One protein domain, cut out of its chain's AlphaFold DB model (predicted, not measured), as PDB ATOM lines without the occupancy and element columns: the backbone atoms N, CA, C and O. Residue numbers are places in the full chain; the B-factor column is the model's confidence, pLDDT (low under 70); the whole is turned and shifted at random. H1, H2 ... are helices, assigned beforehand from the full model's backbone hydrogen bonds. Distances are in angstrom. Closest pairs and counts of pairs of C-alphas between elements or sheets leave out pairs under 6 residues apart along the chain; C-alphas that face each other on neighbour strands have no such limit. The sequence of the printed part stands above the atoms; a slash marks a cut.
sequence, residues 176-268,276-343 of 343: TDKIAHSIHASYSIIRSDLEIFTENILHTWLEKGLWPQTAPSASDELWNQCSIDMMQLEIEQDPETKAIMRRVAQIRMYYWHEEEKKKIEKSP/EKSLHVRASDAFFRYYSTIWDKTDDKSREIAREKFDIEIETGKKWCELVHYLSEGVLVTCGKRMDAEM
ATOM      1  N   THR A 176     195.375 275.796 296.025       52.31
ATOM      2  CA  THR A 176     196.607 275.386 295.339       52.31
ATOM      3  C   THR A 176     196.773 276.074 293.982       52.31
ATOM      4  O   THR A 176     197.865 276.548 293.681       52.31
ATOM      5  N   ASP A 177     195.691 276.280 293.226       53.81
ATOM      6  CA  ASP A 177     195.730 276.977 291.930       53.81
ATOM      7  C   ASP A 177     196.107 278.458 292.065       53.81
ATOM      8  O   ASP A 177     196.789 279.025 291.203       53.81
ATOM      9  N   LYS A 178     195.679 279.115 293.155       60.66
ATOM     10  CA  LYS A 178     196.064 280.504 293.461       60.66
ATOM     11  C   LYS A 178     197.542 280.604 293.843       60.66
ATOM     12  O   LYS A 178     198.189 281.580 293.456       60.66
ATOM     13  N   ILE A 179     198.075 279.610 294.557       58.59
ATOM     14  CA  ILE A 179     199.503 279.525 294.894       58.59
ATOM     15  C   ILE A 179     200.329 279.317 293.624       58.59
ATOM     16  O   ILE A 179     201.200 280.141 293.350       58.59
ATOM     17  N   ALA A 180     199.997 278.316 292.807       55.53
ATOM     18  CA  ALA A 180     200.685 278.035 291.547       55.53
ATOM     19  C   ALA A 180     200.703 279.263 290.618       55.53
ATOM     20  O   ALA A 180     201.754 279.655 290.121       55.53
ATOM     21  N   HIS A 181     199.573 279.967 290.474       61.88
ATOM     22  CA  HIS A 181     199.526 281.209 289.691       61.88
ATOM     23  C   HIS A 181     200.387 282.339 290.267       61.88
ATOM     24  O   HIS A 181     200.990 283.097 289.511       61.88
ATOM     25  N   SER A 182     200.410 282.502 291.590       63.94
ATOM     26  CA  SER A 182     201.214 283.548 292.237       63.94
ATOM     27  C   SER A 182     202.709 283.263 292.090       63.94
ATOM     28  O   SER A 182     203.512 284.180 291.909       63.94
ATOM     29  N   ILE A 183     203.077 281.985 292.116       63.09
ATOM     30  CA  ILE A 183     204.435 281.507 291.877       63.09
ATOM     31  C   ILE A 183     204.825 281.715 290.413       63.09
ATOM     32  O   ILE A 183     205.840 282.357 290.157       63.09
ATOM     33  N   HIS A 184     203.977 281.317 289.463       61.75
ATOM     34  CA  HIS A 184     204.191 281.565 288.036       61.75
ATOM     35  C   HIS A 184     204.352 283.064 287.729       61.75
ATOM     36  O   HIS A 184     205.277 283.485 287.040       61.75
ATOM     37  N   ALA A 185     203.517 283.915 288.328       65.38
ATOM     38  CA  ALA A 185     203.666 285.365 288.225       65.38
ATOM     39  C   ALA A 185     204.999 285.874 288.804       65.38
ATOM     40  O   ALA A 185     205.606 286.797 288.260       65.38
ATOM     41  N   SER A 186     205.460 285.277 289.905       66.44
ATOM     42  CA  SER A 186     206.742 285.608 290.539       66.44
ATOM     43  C   SER A 186     207.937 285.163 289.692       66.44
ATOM     44  O   SER A 186     208.965 285.838 289.669       66.44
ATOM     45  N   TYR A 187     207.794 284.072 288.949       64.75
ATOM     46  CA  TYR A 187     208.769 283.575 287.989       64.75
ATOM     47  C   TYR A 187     208.966 284.542 286.818       64.75
ATOM     48  O   TYR A 187     210.093 285.004 286.615       64.75
ATOM     49  N   SER A 188     207.890 284.967 286.145       63.25
ATOM     50  CA  SER A 188     207.954 285.946 285.039       63.25
ATOM     51  C   SER A 188     208.565 287.298 285.444       63.25
ATOM     52  O   SER A 188     208.997 288.087 284.607       63.25
ATOM     53  N   ILE A 189     208.598 287.590 286.747       67.38
ATOM     54  CA  ILE A 189     209.213 288.786 287.332       67.38
ATOM     55  C   ILE A 189     210.724 288.647 287.521       67.38
ATOM     56  O   ILE A 189     211.456 289.630 287.380       67.38
ATOM     57  N   ILE A 190     211.186 287.462 287.925       68.00
ATOM     58  CA  ILE A 190     212.600 287.206 288.224       68.00
ATOM     59  C   ILE A 190     213.385 287.038 286.922       68.00
ATOM     60  O   ILE A 190     214.500 287.551 286.819       68.00
ATOM     61  N   ARG A 191     212.781 286.388 285.923       69.81
ATOM     62  CA  ARG A 191     213.324 286.232 284.573       69.81
ATOM     63  C   ARG A 191     212.245 286.571 283.552       69.81
ATOM     64  O   ARG A 191     211.258 285.855 283.420       69.81
ATOM     65  N   SER A 192     212.442 287.665 282.820       71.31
ATOM     66  CA  SER A 192     211.492 288.127 281.799       71.31
ATOM     67  C   SER A 192     211.364 287.168 280.613       71.31
ATOM     68  O   SER A 192     210.378 287.222 279.892       71.31
ATOM     69  N   ASP A 193     212.365 286.318 280.399       75.12
ATOM     70  CA  ASP A 193     212.389 285.279 279.373       75.12
ATOM     71  C   ASP A 193     211.819 283.939 279.865       75.12
ATOM     72  O   ASP A 193     211.688 283.017 279.070       75.12
ATOM     73  N   LEU A 194     211.482 283.809 281.155       77.00
ATOM     74  CA  LEU A 194     211.152 282.522 281.769       77.00
ATOM     75  C   LEU A 194     209.862 281.908 281.245       77.00
ATOM     76  O   LEU A 194     209.802 280.698 281.102       77.00
ATOM     77  N   GLU A 195     208.852 282.718 280.950       73.06
ATOM     78  CA  GLU A 195     207.602 282.239 280.348       73.06
ATOM     79  C   GLU A 195     207.892 281.592 278.988       73.06
ATOM     80  O   GLU A 195     207.648 280.405 278.799       73.06
ATOM     81  N   ILE A 196     208.578 282.323 278.104       75.50
ATOM     82  CA  ILE A 196     208.991 281.838 276.780       75.50
ATOM     83  C   ILE A 196     209.909 280.618 276.905       75.50
ATOM     84  O   ILE A 196     209.745 279.654 276.161       75.50
ATOM     85  N   PHE A 197     210.878 280.642 277.820       77.81
ATOM     86  CA  PHE A 197     211.788 279.524 278.044       77.81
ATOM     87  C   PHE A 197     211.035 278.291 278.551       77.81
ATOM     88  O   PHE A 197     211.282 277.186 278.078       77.81
ATOM     89  N   THR A 198     210.100 278.469 279.482       77.12
ATOM     90  CA  THR A 198     209.331 277.365 280.058       77.12
ATOM     91  C   THR A 198     208.454 276.735 278.982       77.12
ATOM     92  O   THR A 198     208.598 275.547 278.704       77.12
ATOM     93  N   GLU A 199     207.643 277.549 278.302       73.62
ATOM     94  CA  GLU A 199     206.716 277.135 277.242       73.62
ATOM     95  C   GLU A 199     207.414 276.494 276.040       73.62
ATOM     96  O   GLU A 199     206.961 275.466 275.543       73.62
ATOM     97  N   ASN A 200     208.523 277.072 275.570       73.50
ATOM     98  CA  ASN A 200     209.127 276.645 274.305       73.50
ATOM     99  C   ASN A 200     210.293 275.670 274.480       73.50
ATOM    100  O   ASN A 200     210.511 274.823 273.613       73.50
ATOM    101  N   ILE A 201     211.058 275.782 275.569       76.88
ATOM    102  CA  ILE A 201     212.298 275.020 275.764       76.88
ATOM    103  C   ILE A 201     212.096 273.953 276.834       76.88
ATOM    104  O   ILE A 201     212.255 272.776 276.533       76.88
ATOM    105  N   LEU A 202     211.681 274.321 278.049       77.75
ATOM    106  CA  LEU A 202     211.567 273.367 279.156       77.75
ATOM    107  C   LEU A 202     210.478 272.316 278.920       77.75
ATOM    108  O   LEU A 202     210.722 271.133 279.142       77.75
ATOM    109  N   HIS A 203     209.300 272.712 278.434       76.81
ATOM    110  CA  HIS A 203     208.261 271.749 278.066       76.81
ATOM    111  C   HIS A 203     208.733 270.821 276.948       76.81
ATOM    112  O   HIS A 203     208.581 269.607 277.058       76.81
ATOM    113  N   THR A 204     209.412 271.356 275.930       74.88
ATOM    114  CA  THR A 204     210.058 270.532 274.899       74.88
ATOM    115  C   THR A 204     211.072 269.568 275.519       74.88
ATOM    116  O   THR A 204     211.117 268.403 275.137       74.88
ATOM    117  N   TRP A 205     211.838 270.002 276.518       79.56
ATOM    118  CA  TRP A 205     212.788 269.156 277.236       79.56
ATOM    119  C   TRP A 205     212.138 268.064 278.068       79.56
ATOM    120  O   TRP A 205     212.685 266.969 278.159       79.56
ATOM    121  N   LEU A 206     210.964 268.313 278.640       75.62
ATOM    122  CA  LEU A 206     210.188 267.332 279.399       75.62
ATOM    123  C   LEU A 206     209.426 266.358 278.494       75.62
ATOM    124  O   LEU A 206     209.329 265.180 278.821       75.62
ATOM    125  N   GLU A 207     208.955 266.811 277.333       72.88
ATOM    126  CA  GLU A 207     208.227 265.978 276.371       72.88
ATOM    127  C   GLU A 207     209.177 265.210 275.446       72.88
ATOM    128  O   GLU A 207     209.168 263.983 275.403       72.88
ATOM    129  N   LYS A 208     210.047 265.929 274.733       68.25
ATOM    130  CA  LYS A 208     210.835 265.423 273.598       68.25
ATOM    131  C   LYS A 208     212.309 265.192 273.902       68.25
ATOM    132  O   LYS A 208     212.972 264.538 273.108       68.25
ATOM    133  N   GLY A 209     212.798 265.707 275.023       66.56
ATOM    134  CA  GLY A 209     214.178 265.532 275.466       66.56
ATOM    135  C   GLY A 209     214.966 266.823 275.454       66.56
ATOM    136  O   GLY A 209     214.544 267.786 274.814       66.56
ATOM    137  N   LEU A 210     216.123 266.839 276.127       67.69
ATOM    138  CA  LEU A 210     216.966 268.039 276.244       67.69
ATOM    139  C   LEU A 210     217.315 268.675 274.885       67.69
ATOM    140  O   LEU A 210     217.631 269.858 274.826       67.69
ATOM    141  N   TRP A 211     217.190 267.937 273.779       61.06
ATOM    142  CA  TRP A 211     217.308 268.461 272.421       61.06
ATOM    143  C   TRP A 211     216.337 267.737 271.480       61.06
ATOM    144  O   TRP A 211     216.059 266.556 271.693       61.06
ATOM    145  N   PRO A 212     215.809 268.401 270.434       50.66
ATOM    146  CA  PRO A 212     214.931 267.746 269.471       50.66
ATOM    147  C   PRO A 212     215.647 266.558 268.813       50.66
ATOM    148  O   PRO A 212     216.686 266.730 268.171       50.66
ATOM    149  N   GLN A 213     215.082 265.358 268.970       51.06
ATOM    150  CA  GLN A 213     215.592 264.155 268.318       51.06
ATOM    151  C   GLN A 213     215.483 264.275 266.794       51.06
ATOM    152  O   GLN A 213     214.436 264.624 266.248       51.06
ATOM    153  N   THR A 214     216.557 263.924 266.090       41.62
ATOM    154  CA  THR A 214     216.582 263.801 264.626       41.62
ATOM    155  C   THR A 214     216.091 262.440 264.116       41.62
ATOM    156  O   THR A 214     216.226 262.169 262.925       41.62
ATOM    157  N   ALA A 215     215.487 261.581 264.948       35.62
ATOM    158  CA  ALA A 215     215.010 260.267 264.509       35.62
ATOM    159  C   ALA A 215     213.675 259.853 265.169       35.62
ATOM    160  O   ALA A 215     213.549 259.992 266.381       35.62
ATOM    161  N   PRO A 216     212.690 259.334 264.404       41.50
ATOM    162  CA  PRO A 216     211.393 258.904 264.931       41.50
ATOM    163  C   PRO A 216     211.314 257.377 265.154       41.50
ATOM    164  O   PRO A 216     211.481 256.633 264.188       41.50
ATOM    165  N   SER A 217     210.967 256.908 266.369       40.78
ATOM    166  CA  SER A 217     210.244 255.633 266.601       40.78
ATOM    167  C   SER A 217     209.882 255.402 268.087       40.78
ATOM    168  O   SER A 217     210.745 255.180 268.937       40.78
ATOM    169  N   ALA A 218     208.575 255.327 268.355       50.62
ATOM    170  CA  ALA A 218     207.909 255.653 269.621       50.62
ATOM    171  C   ALA A 218     207.793 254.571 270.720       50.62
ATOM    172  O   ALA A 218     206.761 254.475 271.385       50.62
ATOM    173  N   SER A 219     208.824 253.764 270.988       45.22
ATOM    174  CA  SER A 219     208.832 252.959 272.236       45.22
ATOM    175  C   SER A 219     210.199 252.796 272.886       45.22
ATOM    176  O   SER A 219     210.280 252.723 274.111       45.22
ATOM    177  N   ASP A 220     211.264 252.835 272.088       51.16
ATOM    178  CA  ASP A 220     212.651 252.905 272.569       51.16
ATOM    179  C   ASP A 220     213.051 254.341 272.978       51.16
ATOM    180  O   ASP A 220     214.159 254.589 273.451       51.16
ATOM    181  N   GLU A 221     212.130 255.298 272.824       62.91
ATOM    182  CA  GLU A 221     212.363 256.737 272.957       62.91
ATOM    183  C   GLU A 221     212.700 257.184 274.382       62.91
ATOM    184  O   GLU A 221     213.630 257.966 274.542       62.91
ATOM    185  N   LEU A 222     212.014 256.699 275.428       64.06
ATOM    186  CA  LEU A 222     212.223 257.242 276.782       64.06
ATOM    187  C   LEU A 222     213.579 256.833 277.372       64.06
ATOM    188  O   LEU A 222     214.247 257.653 277.991       64.06
ATOM    189  N   TRP A 223     213.998 255.584 277.152       65.38
ATOM    190  CA  TRP A 223     215.324 255.116 277.559       65.38
ATOM    191  C   TRP A 223     216.425 255.835 276.777       65.38
ATOM    192  O   TRP A 223     217.306 256.428 277.395       65.38
ATOM    193  N   ASN A 224     216.348 255.818 275.438       65.81
ATOM    194  CA  ASN A 224     217.330 256.499 274.594       65.81
ATOM    195  C   ASN A 224     217.433 257.974 274.982       65.81
ATOM    196  O   ASN A 224     218.530 258.523 275.035       65.81
ATOM    197  N   GLN A 225     216.302 258.594 275.324       70.31
ATOM    198  CA  GLN A 225     216.288 259.958 275.813       70.31
ATOM    199  C   GLN A 225     216.979 260.101 277.169       70.31
ATOM    200  O   GLN A 225     217.813 260.986 277.295       70.31
ATOM    201  N   CYS A 226     216.733 259.217 278.142       73.25
ATOM    202  CA  CYS A 226     217.465 259.222 279.412       73.25
ATOM    203  C   CYS A 226     218.985 259.074 279.207       73.25
ATOM    204  O   CYS A 226     219.756 259.773 279.860       73.25
ATOM    205  N   SER A 227     219.440 258.206 278.295       67.69
ATOM    206  CA  SER A 227     220.875 258.056 278.003       67.69
ATOM    207  C   SER A 227     221.462 259.308 277.359       67.69
ATOM    208  O   SER A 227     222.530 259.764 277.765       67.69
ATOM    209  N   ILE A 228     220.758 259.876 276.375       72.56
ATOM    210  CA  ILE A 228     221.147 261.131 275.724       72.56
ATOM    211  C   ILE A 228     221.219 262.243 276.767       72.56
ATOM    212  O   ILE A 228     222.199 262.978 276.793       72.56
ATOM    213  N   ASP A 229     220.232 262.342 277.654       77.50
ATOM    214  CA  ASP A 229     220.179 263.387 278.669       77.50
ATOM    215  C   ASP A 229     221.378 263.308 279.624       77.50
ATOM    216  O   ASP A 229     221.987 264.332 279.931       77.50
ATOM    217  N   MET A 230     221.776 262.094 280.025       75.94
ATOM    218  CA  MET A 230     222.957 261.872 280.867       75.94
ATOM    219  C   MET A 230     224.264 262.222 280.147       75.94
ATOM    220  O   MET A 230     225.087 262.946 280.703       75.94
ATOM    221  N   MET A 231     224.438 261.797 278.892       74.38
ATOM    222  CA  MET A 231     225.614 262.172 278.094       74.38
ATOM    223  C   MET A 231     225.696 263.690 277.878       74.38
ATOM    224  O   MET A 231     226.767 264.290 277.940       74.38
ATOM    225  N   GLN A 232     224.555 264.335 277.631       73.69
ATOM    226  CA  GLN A 232     224.484 265.778 277.408       73.69
ATOM    227  C   GLN A 232     224.769 266.564 278.695       73.69
ATOM    228  O   GLN A 232     225.435 267.599 278.666       73.69
ATOM    229  N   LEU A 233     224.335 266.044 279.845       80.19
ATOM    230  CA  LEU A 233     224.673 266.604 281.150       80.19
ATOM    231  C   LEU A 233     226.187 266.596 281.411       80.19
ATOM    232  O   LEU A 233     226.711 267.519 282.042       80.19
ATOM    233  N   GLU A 234     226.899 265.567 280.952       76.75
ATOM    234  CA  GLU A 234     228.350 265.468 281.118       76.75
ATOM    235  C   GLU A 234     229.083 266.560 280.334       76.75
ATOM    236  O   GLU A 234     229.962 267.218 280.900       76.75
ATOM    237  N   ILE A 235     228.669 266.816 279.088       80.75
ATOM    238  CA  ILE A 235     229.340 267.784 278.208       80.75
ATOM    239  C   ILE A 235     228.979 269.249 278.497       80.75
ATOM    240  O   ILE A 235     229.783 270.127 278.171       80.75
ATOM    241  N   GLU A 236     227.821 269.529 279.109       84.75
ATOM    242  CA  GLU A 236     227.386 270.899 279.416       84.75
ATOM    243  C   GLU A 236     228.363 271.597 280.377       84.75
ATOM    244  O   GLU A 236     228.721 271.065 281.439       84.75
ATOM    245  N   GLN A 237     228.781 272.804 279.989       83.75
ATOM    246  CA  GLN A 237     229.786 273.616 280.671       83.75
ATOM    247  C   GLN A 237     229.159 274.736 281.500       83.75
ATOM    248  O   GLN A 237     229.729 275.126 282.522       83.75
ATOM    249  N   ASP A 238     228.001 275.256 281.088       85.50
ATOM    250  CA  ASP A 238     227.314 276.297 281.836       85.50
ATOM    251  C   ASP A 238     226.680 275.703 283.105       85.50
ATOM    252  O   ASP A 238     225.810 274.834 283.019       85.50
ATOM    253  N   PRO A 239     227.084 276.141 284.310       82.25
ATOM    254  CA  PRO A 239     226.653 275.508 285.551       82.25
ATOM    255  C   PRO A 239     225.155 275.673 285.832       82.25
ATOM    256  O   PRO A 239     224.576 274.824 286.510       82.25
ATOM    257  N   GLU A 240     224.525 276.747 285.350       81.75
ATOM    258  CA  GLU A 240     223.089 276.971 285.540       81.75
ATOM    259  C   GLU A 240     222.274 276.072 284.610       81.75
ATOM    260  O   GLU A 240     221.375 275.363 285.063       81.75
ATOM    261  N   THR A 241     222.652 276.012 283.336       82.56
ATOM    262  CA  THR A 241     222.058 275.115 282.339       82.56
ATOM    263  C   THR A 241     222.254 273.658 282.741       82.56
ATOM    264  O   THR A 241     221.289 272.899 282.768       82.56
ATOM    265  N   LYS A 242     223.457 273.285 283.194       85.12
ATOM    266  CA  LYS A 242     223.763 271.944 283.712       85.12
ATOM    267  C   LYS A 242     222.871 271.564 284.894       85.12
ATOM    268  O   LYS A 242     222.414 270.427 284.973       85.12
ATOM    269  N   ALA A 243     222.598 272.498 285.808       86.81
ATOM    270  CA  ALA A 243     221.698 272.248 286.933       86.81
ATOM    271  C   ALA A 243     220.259 272.000 286.458       86.81
ATOM    272  O   ALA A 243     219.637 271.029 286.884       86.81
ATOM    273  N   ILE A 244     219.747 272.819 285.534       86.69
ATOM    274  CA  ILE A 244     218.403 272.643 284.961       86.69
ATOM    275  C   ILE A 244     218.307 271.298 284.225       86.69
ATOM    276  O   ILE A 244     217.379 270.528 284.471       86.69
ATOM    277  N   MET A 245     219.294 270.982 283.381       86.12
ATOM    278  CA  MET A 245     219.375 269.715 282.647       86.12
ATOM    279  C   MET A 245     219.394 268.512 283.592       86.12
ATOM    280  O   MET A 245     218.685 267.540 283.348       86.12
ATOM    281  N   ARG A 246     220.142 268.590 284.701       88.12
ATOM    282  CA  ARG A 246     220.181 267.522 285.710       88.12
ATOM    283  C   ARG A 246     218.804 267.263 286.306       88.12
ATOM    284  O   ARG A 246     218.385 266.112 286.357       88.12
ATOM    285  N   ARG A 247     218.094 268.318 286.716       89.19
ATOM    286  CA  ARG A 247     216.744 268.197 287.295       89.19
ATOM    287  C   ARG A 247     215.785 267.522 286.309       89.19
ATOM    288  O   ARG A 247     215.025 266.638 286.692       89.19
ATOM    289  N   VAL A 248     215.861 267.893 285.027       87.00
ATOM    290  CA  VAL A 248     215.063 267.272 283.956       87.00
ATOM    291  C   VAL A 248     215.430 265.796 283.761       87.00
ATOM    292  O   VAL A 248     214.532 264.956 283.689       87.00
ATOM    293  N   ALA A 249     216.721 265.460 283.723       86.56
ATOM    294  CA  ALA A 249     217.185 264.079 283.585       86.56
ATOM    295  C   ALA A 249     216.711 263.201 284.757       86.56
ATOM    296  O   ALA A 249     216.178 262.116 284.536       86.56
ATOM    297  N   GLN A 250     216.801 263.701 285.991       89.19
ATOM    298  CA  GLN A 250     216.325 263.011 287.196       89.19
ATOM    299  C   GLN A 250     214.818 262.726 287.139       89.19
ATOM    300  O   GLN A 250     214.387 261.600 287.395       89.19
ATOM    301  N   ILE A 251     214.004 263.716 286.748       88.44
ATOM    302  CA  ILE A 251     212.557 263.539 286.533       88.44
ATOM    303  C   ILE A 251     212.291 262.416 285.522       88.44
ATOM    304  O   ILE A 251     211.450 261.546 285.753       88.44
ATOM    305  N   ARG A 252     213.015 262.411 284.400       84.75
ATOM    306  CA  ARG A 252     212.853 261.399 283.348       84.75
ATOM    307  C   ARG A 252     213.288 260.011 283.805       84.75
ATOM    308  O   ARG A 252     212.582 259.048 283.517       84.75
ATOM    309  N   MET A 253     214.385 259.903 284.553       86.44
ATOM    310  CA  MET A 253     214.827 258.645 285.162       86.44
ATOM    311  C   MET A 253     213.761 258.081 286.104       86.44
ATOM    312  O   MET A 253     213.440 256.897 286.008       86.44
ATOM    313  N   TYR A 254     213.157 258.929 286.943       90.31
ATOM    314  CA  TYR A 254     212.042 258.540 287.808       90.31
ATOM    315  C   TYR A 254     210.847 258.005 287.003       90.31
ATOM    316  O   TYR A 254     210.390 256.888 287.251       90.31
ATOM    317  N   TYR A 255     210.377 258.753 285.998       85.62
ATOM    318  CA  TYR A 255     209.260 258.310 285.155       85.62
ATOM    319  C   TYR A 255     209.558 257.002 284.427       85.62
ATOM    320  O   TYR A 255     208.722 256.099 284.412       85.62
ATOM    321  N   TRP A 256     210.748 256.890 283.835       86.94
ATOM    322  CA  TRP A 256     211.170 255.681 283.143       86.94
ATOM    323  C   TRP A 256     211.156 254.477 284.082       86.94
ATOM    324  O   TRP A 256     210.614 253.431 283.730       86.94
ATOM    325  N   HIS A 257     211.694 254.640 285.290       89.31
ATOM    326  CA  HIS A 257     211.764 253.575 286.280       89.31
ATOM    327  C   HIS A 257     210.372 253.103 286.718       89.31
ATOM    328  O   HIS A 257     210.108 251.901 286.753       89.31
ATOM    329  N   GLU A 258     209.451 254.031 286.985       89.38
ATOM    330  CA  GLU A 258     208.068 253.696 287.339       89.38
ATOM    331  C   GLU A 258     207.325 252.995 286.192       89.38
ATOM    332  O   GLU A 258     206.579 252.040 286.422       89.38
ATOM    333  N   GLU A 259     207.538 253.418 284.944       86.44
ATOM    334  CA  GLU A 259     206.972 252.728 283.782       86.44
ATOM    335  C   GLU A 259     207.567 251.329 283.599       86.44
ATOM    336  O   GLU A 259     206.836 250.383 283.295       86.44
ATOM    337  N   GLU A 260     208.866 251.156 283.834       87.88
ATOM    338  CA  GLU A 260     209.510 249.850 283.737       87.88
ATOM    339  C   GLU A 260     209.021 248.895 284.834       87.88
ATOM    340  O   GLU A 260     208.691 247.742 284.542       87.88
ATOM    341  N   LYS A 261     208.834 249.384 286.067       89.12
ATOM    342  CA  LYS A 261     208.170 248.623 287.139       89.12
ATOM    343  C   LYS A 261     206.785 248.151 286.706       89.12
ATOM    344  O   LYS A 261     206.514 246.951 286.754       89.12
ATOM    345  N   LYS A 262     205.941 249.048 286.178       87.62
ATOM    346  CA  LYS A 262     204.599 248.694 285.674       87.62
ATOM    347  C   LYS A 262     204.649 247.657 284.549       87.62
ATOM    348  O   LYS A 262     203.779 246.787 284.481       87.62
ATOM    349  N   LYS A 263     205.625 247.742 283.638       86.50
ATOM    350  CA  LYS A 263     205.801 246.748 282.563       86.50
ATOM    351  C   LYS A 263     206.187 245.385 283.124       86.50
ATOM    352  O   LYS A 263     205.610 244.380 282.707       86.50
ATOM    353  N   ILE A 264     207.124 245.346 284.072       87.31
ATOM    354  CA  ILE A 264     207.556 244.106 284.720       87.31
ATOM    355  C   ILE A 264     206.381 243.476 285.471       87.31
ATOM    356  O   ILE A 264     206.126 242.294 285.261       87.31
ATOM    357  N   GLU A 265     205.616 244.244 286.251       85.81
ATOM    358  CA  GLU A 265     204.426 243.760 286.973       85.81
ATOM    359  C   GLU A 265     203.364 243.153 286.049       85.81
ATOM    360  O   GLU A 265     202.724 242.155 286.386       85.81
ATOM    361  N   LYS A 266     203.166 243.751 284.869       85.69
ATOM    362  CA  LYS A 266     202.213 243.273 283.857       85.69
ATOM    363  C   LYS A 266     202.751 242.101 283.032       85.69
ATOM    364  O   LYS A 266     202.002 241.534 282.236       85.69
ATOM    365  N   SER A 267     204.029 241.750 283.174       83.56
ATOM    366  CA  SER A 267     204.643 240.695 282.374       83.56
ATOM    367  C   SER A 267     204.118 239.309 282.779       83.56
ATOM    368  O   SER A 267     203.924 239.037 283.963       83.56
ATOM    369  N   PRO A 268     203.936 238.379 281.824       77.19
ATOM    370  CA  PRO A 268     203.437 237.032 282.119       77.19
ATOM    371  C   PRO A 268     204.387 236.208 283.004       77.19
ATOM    372  O   PRO A 268     203.969 235.218 283.595       77.19
ATOM    373  N   GLU A 276     208.174 243.669 296.283       85.31
ATOM    374  CA  GLU A 276     208.419 245.038 295.793       85.31
ATOM    375  C   GLU A 276     209.916 245.334 295.630       85.31
ATOM    376  O   GLU A 276     210.354 245.894 294.631       85.31
ATOM    377  N   LYS A 277     210.738 244.859 296.574       86.06
ATOM    378  CA  LYS A 277     212.197 244.986 296.492       86.06
ATOM    379  C   LYS A 277     212.768 244.262 295.268       86.06
ATOM    380  O   LYS A 277     213.677 244.768 294.620       86.06
ATOM    381  N   SER A 278     212.242 243.083 294.941       86.31
ATOM    382  CA  SER A 278     212.657 242.345 293.745       86.31
ATOM    383  C   SER A 278     212.214 243.038 292.459       86.31
ATOM    384  O   SER A 278     212.943 242.979 291.473       86.31
ATOM    385  N   LEU A 279     211.030 243.653 292.451       88.81
ATOM    386  CA  LEU A 279     210.533 244.426 291.316       88.81
ATOM    387  C   LEU A 279     211.431 245.642 291.061       88.81
ATOM    388  O   LEU A 279     211.904 245.829 289.943       88.81
ATOM    389  N   HIS A 280     211.715 246.403 292.119       90.06
ATOM    390  CA  HIS A 280     212.587 247.576 292.098       90.06
ATOM    391  C   HIS A 280     213.975 247.240 291.547       90.06
ATOM    392  O   HIS A 280     214.400 247.806 290.547       90.06
ATOM    393  N   VAL A 281     214.634 246.215 292.101       90.81
ATOM    394  CA  VAL A 281     215.957 245.771 291.623       90.81
ATOM    395  C   VAL A 281     215.927 245.365 290.147       90.81
ATOM    396  O   VAL A 281     216.862 245.673 289.412       90.81
ATOM    397  N   ARG A 282     214.864 244.695 289.685       89.75
ATOM    398  CA  ARG A 282     214.729 244.304 288.272       89.75
ATOM    399  C   ARG A 282     214.547 245.508 287.349       89.75
ATOM    400  O   ARG A 282     215.085 245.475 286.246       89.75
ATOM    401  N   ALA A 283     213.810 246.530 287.780       89.75
ATOM    402  CA  ALA A 283     213.635 247.766 287.022       89.75
ATOM    403  C   ALA A 283     214.952 248.556 286.930       89.75
ATOM    404  O   ALA A 283     215.352 248.946 285.832       89.75
ATOM    405  N   SER A 284     215.685 248.696 288.038       90.06
ATOM    406  CA  SER A 284     217.017 249.316 288.035       90.06
ATOM    407  C   SER A 284     218.014 248.527 287.180       90.06
ATOM    408  O   SER A 284     218.722 249.103 286.360       90.06
ATOM    409  N   ASP A 285     218.035 247.194 287.284       90.00
ATOM    410  CA  ASP A 285     218.903 246.354 286.449       90.00
ATOM    411  C   ASP A 285     218.576 246.472 284.958       90.00
ATOM    412  O   ASP A 285     219.483 246.393 284.130       90.00
ATOM    413  N   ALA A 286     217.301 246.656 284.599       87.62
ATOM    414  CA  ALA A 286     216.920 246.894 283.215       87.62
ATOM    415  C   ALA A 286     217.599 248.163 282.681       87.62
ATOM    416  O   ALA A 286     218.225 248.092 281.627       87.62
ATOM    417  N   PHE A 287     217.587 249.268 283.437       83.81
ATOM    418  CA  PHE A 287     218.254 250.521 283.057       83.81
ATOM    419  C   PHE A 287     219.735 250.292 282.747       83.81
ATOM    420  O   PHE A 287     220.233 250.631 281.672       83.81
ATOM    421  N   PHE A 288     220.444 249.646 283.674       83.94
ATOM    422  CA  PHE A 288     221.879 249.437 283.538       83.94
ATOM    423  C   PHE A 288     222.255 248.464 282.426       83.94
ATOM    424  O   PHE A 288     223.280 248.671 281.784       83.94
ATOM    425  N   ARG A 289     221.444 247.434 282.152       83.62
ATOM    426  CA  ARG A 289     221.675 246.533 281.009       83.62
ATOM    427  C   ARG A 289     221.580 247.251 279.675       83.62
ATOM    428  O   ARG A 289     222.301 246.892 278.748       83.62
ATOM    429  N   TYR A 290     220.701 248.242 279.576       74.62
ATOM    430  CA  TYR A 290     220.608 249.049 278.372       74.62
ATOM    431  C   TYR A 290     221.781 250.027 278.243       74.62
ATOM    432  O   TYR A 290     222.281 250.223 277.138       74.62
ATOM    433  N   TYR A 291     222.260 250.602 279.353       69.94
ATOM    434  CA  TYR A 291     223.412 251.512 279.338       69.94
ATOM    435  C   TYR A 291     224.747 250.795 279.118       69.94
ATOM    436  O   TYR A 291     225.652 251.300 278.458       69.94
ATOM    437  N   SER A 292     224.888 249.618 279.722       74.56
ATOM    438  CA  SER A 292     226.154 248.921 279.873       74.56
ATOM    439  C   SER A 292     226.033 247.475 279.423       74.56
ATOM    440  O   SER A 292     225.418 246.627 280.074       74.56
ATOM    441  N   THR A 293     226.737 247.162 278.337       79.06
ATOM    442  CA  THR A 293     226.826 245.805 277.774       79.06
ATOM    443  C   THR A 293     227.541 244.806 278.691       79.06
ATOM    444  O   THR A 293     227.494 243.599 278.449       79.06
ATOM    445  N   ILE A 294     228.210 245.288 279.744       84.69
ATOM    446  CA  ILE A 294     228.934 244.461 280.712       84.69
ATOM    447  C   ILE A 294     228.200 244.304 282.046       84.69
ATOM    448  O   ILE A 294     228.727 243.612 282.909       84.69
ATOM    449  N   TRP A 295     227.003 244.882 282.219       89.38
ATOM    450  CA  TRP A 295     226.290 244.883 283.506       89.38
ATOM    451  C   TRP A 295     226.120 243.485 284.114       89.38
ATOM    452  O   TRP A 295     226.382 243.277 285.295       89.38
ATOM    453  N   ASP A 296     225.767 242.491 283.295       89.38
ATOM    454  CA  ASP A 296     225.602 241.106 283.759       89.38
ATOM    455  C   ASP A 296     226.928 240.424 284.153       89.38
ATOM    456  O   ASP A 296     226.921 239.369 284.785       89.38
ATOM    457  N   LYS A 297     228.069 241.016 283.785       89.62
ATOM    458  CA  LYS A 297     229.420 240.572 284.169       89.62
ATOM    459  C   LYS A 297     229.987 241.375 285.342       89.62
ATOM    460  O   LYS A 297     231.017 240.985 285.885       89.62
ATOM    461  N   THR A 298     229.347 242.481 285.719       90.50
ATOM    462  CA  THR A 298     229.743 243.316 286.853       90.50
ATOM    463  C   THR A 298     229.532 242.551 288.163       90.50
ATOM    464  O   THR A 298     228.534 241.846 288.347       90.50
ATOM    465  N   ASP A 299     230.475 242.676 289.095       92.94
ATOM    466  CA  ASP A 299     230.368 242.032 290.401       92.94
ATOM    467  C   ASP A 299     229.193 242.596 291.222       92.94
ATOM    468  O   ASP A 299     228.729 243.718 291.003       92.94
ATOM    469  N   ASP A 300     228.690 241.805 292.173       90.62
ATOM    470  CA  ASP A 300     227.504 242.170 292.958       90.62
ATOM    471  C   ASP A 300     227.699 243.458 293.770       90.62
ATOM    472  O   ASP A 300     226.753 244.228 293.926       90.62
ATOM    473  N   LYS A 301     228.918 243.725 294.262       93.19
ATOM    474  CA  LYS A 301     229.202 244.917 295.071       93.19
ATOM    475  C   LYS A 301     229.107 246.176 294.213       93.19
ATOM    476  O   LYS A 301     228.477 247.146 294.626       93.19
ATOM    477  N   SER A 302     229.702 246.158 293.025       89.25
ATOM    478  CA  SER A 302     229.618 247.276 292.083       89.25
ATOM    479  C   SER A 302     228.188 247.506 291.592       89.25
ATOM    480  O   SER A 302     227.761 248.656 291.487       89.25
ATOM    481  N   ARG A 303     227.415 246.433 291.355       90.19
ATOM    482  CA  ARG A 303     225.992 246.551 291.001       90.19
ATOM    483  C   ARG A 303     225.171 247.183 292.117       90.19
ATOM    484  O   ARG A 303     224.356 248.054 291.834       90.19
ATOM    485  N   GLU A 304     225.409 246.796 293.367       91.12
ATOM    486  CA  GLU A 304     224.707 247.389 294.505       91.12
ATOM    487  C   GLU A 304     225.021 248.883 294.654       91.12
ATOM    488  O   GLU A 304     224.100 249.685 294.744       91.12
ATOM    489  N   ILE A 305     226.295 249.281 294.553       89.62
ATOM    490  CA  ILE A 305     226.694 250.701 294.604       89.62
ATOM    491  C   ILE A 305     226.020 251.510 293.488       89.62
ATOM    492  O   ILE A 305     225.572 252.635 293.709       89.62
ATOM    493  N   ALA A 306     225.963 250.963 292.272       86.75
ATOM    494  CA  ALA A 306     225.317 251.634 291.153       86.75
ATOM    495  C   ALA A 306     223.801 251.769 291.370       86.75
ATOM    496  O   ALA A 306     223.254 252.842 291.119       86.75
ATOM    497  N   ARG A 307     223.134 250.733 291.898       90.25
ATOM    498  CA  ARG A 307     221.709 250.796 292.266       90.25
ATOM    499  C   ARG A 307     221.445 251.827 293.353       90.25
ATOM    500  O   ARG A 307     220.568 252.652 293.164       90.25
ATOM    501  N   GLU A 308     222.234 251.846 294.427       91.38
ATOM    502  CA  GLU A 308     222.087 252.834 295.504       91.38
ATOM    503  C   GLU A 308     222.178 254.269 294.969       91.38
ATOM    504  O   GLU A 308     221.367 255.121 295.325       91.38
ATOM    505  N   LYS A 309     223.130 254.538 294.066       87.88
ATOM    506  CA  LYS A 309     223.240 255.847 293.407       87.88
ATOM    507  C   LYS A 309     222.019 256.155 292.545       87.88
ATOM    508  O   LYS A 309     221.473 257.246 292.631       87.88
ATOM    509  N   PHE A 310     221.589 255.202 291.727       89.25
ATOM    510  CA  PHE A 310     220.427 255.365 290.859       89.25
ATOM    511  C   PHE A 310     219.135 255.597 291.650       89.25
ATOM    512  O   PHE A 310     218.339 256.453 291.278       89.25
ATOM    513  N   ASP A 311     218.971 254.919 292.784       90.69
ATOM    514  CA  ASP A 311     217.833 255.095 293.683       90.69
ATOM    515  C   ASP A 311     217.790 256.516 294.269       90.69
ATOM    516  O   ASP A 311     216.718 257.115 294.350       90.69
ATOM    517  N   ILE A 312     218.947 257.099 294.611       91.06
ATOM    518  CA  ILE A 312     219.040 258.505 295.045       91.06
ATOM    519  C   ILE A 312     218.584 259.453 293.927       91.06
ATOM    520  O   ILE A 312     217.819 260.387 294.185       91.06
ATOM    521  N   GLU A 313     219.016 259.215 292.686       88.56
ATOM    522  CA  GLU A 313     218.637 260.043 291.533       88.56
ATOM    523  C   GLU A 313     217.133 259.941 291.223       88.56
ATOM    524  O   GLU A 313     216.484 260.953 290.954       88.56
ATOM    525  N   ILE A 314     216.551 258.742 291.330       91.38
ATOM    526  CA  ILE A 314     215.109 258.502 291.171       91.38
ATOM    527  C   ILE A 314     214.311 259.227 292.251       91.38
ATOM    528  O   ILE A 314     213.353 259.931 291.931       91.38
ATOM    529  N   GLU A 315     214.681 259.076 293.524       91.44
ATOM    530  CA  GLU A 315     213.974 259.746 294.621       91.44
ATOM    531  C   GLU A 315     214.087 261.268 294.505       91.44
ATOM    532  O   GLU A 315     213.123 261.991 294.756       91.44
ATOM    533  N   THR A 316     215.231 261.771 294.042       91.06
ATOM    534  CA  THR A 316     215.402 263.192 293.725       91.06
ATOM    535  C   THR A 316     214.478 263.624 292.584       91.06
ATOM    536  O   THR A 316     213.769 264.625 292.700       91.06
ATOM    537  N   GLY A 317     214.415 262.845 291.502       90.00
ATOM    538  CA  GLY A 317     213.507 263.078 290.379       90.00
ATOM    539  C   GLY A 317     212.037 263.104 290.793       90.00
ATOM    540  O   GLY A 317     211.279 263.969 290.348       90.00
ATOM    541  N   LYS A 318     211.640 262.220 291.710       90.44
ATOM    542  CA  LYS A 318     210.302 262.200 292.304       90.44
ATOM    543  C   LYS A 318     210.001 263.481 293.084       90.44
ATOM    544  O   LYS A 318     208.956 264.088 292.854       90.44
ATOM    545  N   LYS A 319     210.917 263.942 293.945       87.38
ATOM    546  CA  LYS A 319     210.760 265.219 294.670       87.38
ATOM    547  C   LYS A 319     210.612 266.397 293.704       87.38
ATOM    548  O   LYS A 319     209.778 267.274 293.922       87.38
ATOM    549  N   TRP A 320     211.373 266.407 292.608       87.25
ATOM    550  CA  TRP A 320     211.215 267.424 291.567       87.25
ATOM    551  C   TRP A 320     209.854 267.354 290.878       87.25
ATOM    552  O   TRP A 320     209.245 268.400 290.666       87.25
ATOM    553  N   CYS A 321     209.343 266.156 290.581       83.88
ATOM    554  CA  CYS A 321     207.990 265.990 290.043       83.88
ATOM    555  C   CYS A 321     206.934 266.563 290.993       83.88
ATOM    556  O   CYS A 321     206.034 267.276 290.551       83.88
ATOM    557  N   GLU A 322     207.058 266.292 292.294       79.12
ATOM    558  CA  GLU A 322     206.165 266.849 293.312       79.12
ATOM    559  C   GLU A 322     206.244 268.382 293.342       79.12
ATOM    560  O   GLU A 322     205.216 269.057 293.329       79.12
ATOM    561  N   LEU A 323     207.448 268.961 293.307       78.00
ATOM    562  CA  LEU A 323     207.605 270.416 293.259       78.00
ATOM    563  C   LEU A 323     207.016 271.034 291.994       78.00
ATOM    564  O   LEU A 323     206.338 272.052 292.090       78.00
ATOM    565  N   VAL A 324     207.243 270.437 290.824       79.12
ATOM    566  CA  VAL A 324     206.653 270.905 289.561       79.12
ATOM    567  C   VAL A 324     205.134 270.837 289.631       79.12
ATOM    568  O   VAL A 324     204.463 271.781 289.225       79.12
ATOM    569  N   HIS A 325     204.582 269.771 290.209       71.56
ATOM    570  CA  HIS A 325     203.142 269.628 290.374       71.56
ATOM    571  C   HIS A 325     202.527 270.780 291.187       71.56
ATOM    572  O   HIS A 325     201.466 271.289 290.826       71.56
ATOM    573  N   TYR A 326     203.195 271.231 292.253       68.00
ATOM    574  CA  TYR A 326     202.676 272.299 293.117       68.00
ATOM    575  C   TYR A 326     203.067 273.717 292.689       68.00
ATOM    576  O   TYR A 326     202.331 274.668 292.958       68.00
ATOM    577  N   LEU A 327     204.242 273.878 292.082       70.88
ATOM    578  CA  LEU A 327     204.884 275.174 291.849       70.88
ATOM    579  C   LEU A 327     205.055 275.496 290.356       70.88
ATOM    580  O   LEU A 327     205.518 276.589 290.045       70.88
ATOM    581  N   SER A 328     204.631 274.600 289.454       71.88
ATOM    582  CA  SER A 328     204.872 274.641 288.002       71.88
ATOM    583  C   SER A 328     206.352 274.461 287.626       71.88
ATOM    584  O   SER A 328     207.265 274.533 288.447       71.88
ATOM    585  N   GLU A 329     206.590 274.188 286.349       76.25
ATOM    586  CA  GLU A 329     207.861 273.891 285.695       76.25
ATOM    587  C   GLU A 329     208.914 274.988 285.916       76.25
ATOM    588  O   GLU A 329     210.107 274.695 285.984       76.25
ATOM    589  N   GLY A 330     208.494 276.242 286.128       77.31
ATOM    590  CA  GLY A 330     209.401 277.354 286.434       77.31
ATOM    591  C   GLY A 330     210.256 277.138 287.695       77.31
ATOM    592  O   GLY A 330     211.330 277.740 287.825       77.31
ATOM    593  N   VAL A 331     209.851 276.232 288.593       80.88
ATOM    594  CA  VAL A 331     210.650 275.814 289.755       80.88
ATOM    595  C   VAL A 331     211.964 275.153 289.336       80.88
ATOM    596  O   VAL A 331     213.003 275.396 289.949       80.88
ATOM    597  N   LEU A 332     211.968 274.414 288.222       84.75
ATOM    598  CA  LEU A 332     213.159 273.744 287.695       84.75
ATOM    599  C   LEU A 332     214.200 274.723 287.163       84.75
ATOM    600  O   LEU A 332     215.352 274.338 286.998       84.75
ATOM    601  N   VAL A 333     213.819 275.974 286.908       82.19
ATOM    602  CA  VAL A 333     214.717 277.024 286.407       82.19
ATOM    603  C   VAL A 333     215.147 277.961 287.527       82.19
ATOM    604  O   VAL A 333     216.297 278.381 287.593       82.19
ATOM    605  N   THR A 334     214.220 278.302 288.416       77.56
ATOM    606  CA  THR A 334     214.421 279.352 289.422       77.56
ATOM    607  C   THR A 334     214.934 278.836 290.759       77.56
ATOM    608  O   THR A 334     215.382 279.641 291.581       77.56
ATOM    609  N   CYS A 335     214.905 277.519 290.991       79.75
ATOM    610  CA  CYS A 335     215.477 276.944 292.197       79.75
ATOM    611  C   CYS A 335     216.970 277.243 292.307       79.75
ATOM    612  O   CYS A 335     217.753 277.025 291.381       79.75
ATOM    613  N   GLY A 336     217.355 277.753 293.475       74.50
ATOM    614  CA  GLY A 336     218.741 278.054 293.793       74.50
ATOM    615  C   GLY A 336     219.504 276.829 294.292       74.50
ATOM    616  O   GLY A 336     218.917 275.879 294.806       74.50
ATOM    617  N   LYS A 337     220.837 276.926 294.250       73.06
ATOM    618  CA  LYS A 337     221.798 275.870 294.626       73.06
ATOM    619  C   LYS A 337     221.558 275.221 295.994       73.06
ATOM    620  O   LYS A 337     221.945 274.082 296.212       73.06
ATOM    621  N   ARG A 338     220.957 275.952 296.937       74.88
ATOM    622  CA  ARG A 338     220.636 275.420 298.266       74.88
ATOM    623  C   ARG A 338     219.559 274.343 298.204       74.88
ATOM    624  O   ARG A 338     219.690 273.343 298.888       74.88
ATOM    625  N   MET A 339     218.529 274.542 297.383       75.62
ATOM    626  CA  MET A 339     217.484 273.539 297.217       75.62
ATOM    627  C   MET A 339     218.037 272.309 296.498       75.62
ATOM    628  O   MET A 339     217.750 271.207 296.932       75.62
ATOM    629  N   ASP A 340     218.913 272.485 295.502       74.81
ATOM    630  CA  ASP A 340     219.609 271.348 294.872       74.81
ATOM    631  C   ASP A 340     220.423 270.514 295.861       74.81
ATOM    632  O   ASP A 340     220.565 269.316 295.669       74.81
ATOM    633  N   ALA A 341     220.985 271.147 296.894       74.56
ATOM    634  CA  ALA A 341     221.771 270.466 297.918       74.56
ATOM    635  C   ALA A 341     220.915 269.829 299.029       74.56
ATOM    636  O   ALA A 341     221.426 269.016 299.793       74.56
ATOM    637  N   GLU A 342     219.652 270.245 299.165       72.69
ATOM    638  CA  GLU A 342     218.695 269.724 300.154       72.69
ATOM    639  C   GLU A 342     217.792 268.617 299.572       72.69
ATOM    640  O   GLU A 342     217.070 267.956 300.325       72.69
ATOM    641  N   MET A 343     217.832 268.415 298.250       69.00
ATOM    642  CA  MET A 343     217.212 267.286 297.554       69.00
ATOM    643  C   MET A 343     218.052 266.026 297.696       69.00
ATOM    644  O   MET A 343     217.414 264.977 297.964       69.00
TER     645      MET A 343
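Overview. This is residues 176 to 268 and 276 to 343 of the 343 residues of an uncharacterized protein of Aspergillus arachidicola (UniProt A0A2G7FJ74). Two long helices, H4 and H6, cross as an X near their middles. H5 lies in one V of the X, touching both; the short H7 lies in the opposite V, with H1 and H2 at that end, while H3 folds back along H4 as a hairpin and H8 is a small piece near H4. Residues 214 to 220 and 297 to 302 stick out. The printed part has 161 residues, with eight named helices in the order H1 to H8 and no named strand, and is all helix. It is compact, with a radius of gyration of the C-alphas of 17.0 A, and only just elongated, spanning 52 by 34 by 32 A.

Along the chain. H1, residues 176 to 190, begins at C-alpha 176 (196.607, 275.386, 295.339) and is 21.1 A long. H2 is residues 194 to 207, 17.6 A. H3, residues 221 to 235, is 20.9 A. H4, residues 239 to 265, is 38.8 A, starting at C-alpha 239 (226.653, 275.508, 285.551). H5, residues 276 to 291, is 23.2 A. H6, residues 300 to 327, is the longest helix at 40.0 A. H7, residues 331 to 334, is 5.2 A. H8, residues 337 to 342, is 8.8 A, ending at C-alpha 342 (218.695, 269.724, 300.154).

Arrangement. H4 is the hub, touching five helices. It touches H6 about perpendicular at 74 degrees, the closest C-alphas being Ile 251 and Gly 317, 4.0 A apart. H3 and H4 form a helical hairpin at a shallow tilt of 27 degrees, opposite ways, closest at the C-alphas of Asp 229 and Ala 249, 5.8 A. With residues 257 to 265 alone, H4 touches H5 at a steep tilt of 58 degrees, closest at the C-alphas of Lys 261 and Ala 283, 5.5 A. H5 touches H6 about perpendicular at 81 degrees. H7 touches H4, closest at the C-alphas of Ile 244 and Val 333, 5.9 A. H2 and H4 only just touch, with 3 pairs of C-alphas within 8 A. H1 touches residues 326 to 327 of H6, closest at the C-alphas of Ala 180 and Leu 327, 5.1 A; H1 and H2 touch only at the corner. H8 is near H4. Helix packing is mostly crossed, only just. Every O i to N i+4 pair is within hydrogen-bond range in H1, H3, H4, H5, H6 and H8, and 8 of 10 in H2; H7 is too short for one.

Size, cuts and confidence. The C-alphas of Lys 178 and Lys 297, the two farthest apart, are 52.9 A apart. Residues 269 to 275 are not printed, and C-alphas 268 and 276 are 16.6 A apart across the cut. The link from H2 to H3 is long, 13 residues. Mean pLDDT of the printed part is 77.6; 37 residues are under 70, among them 176 to 191 and 208 to 224.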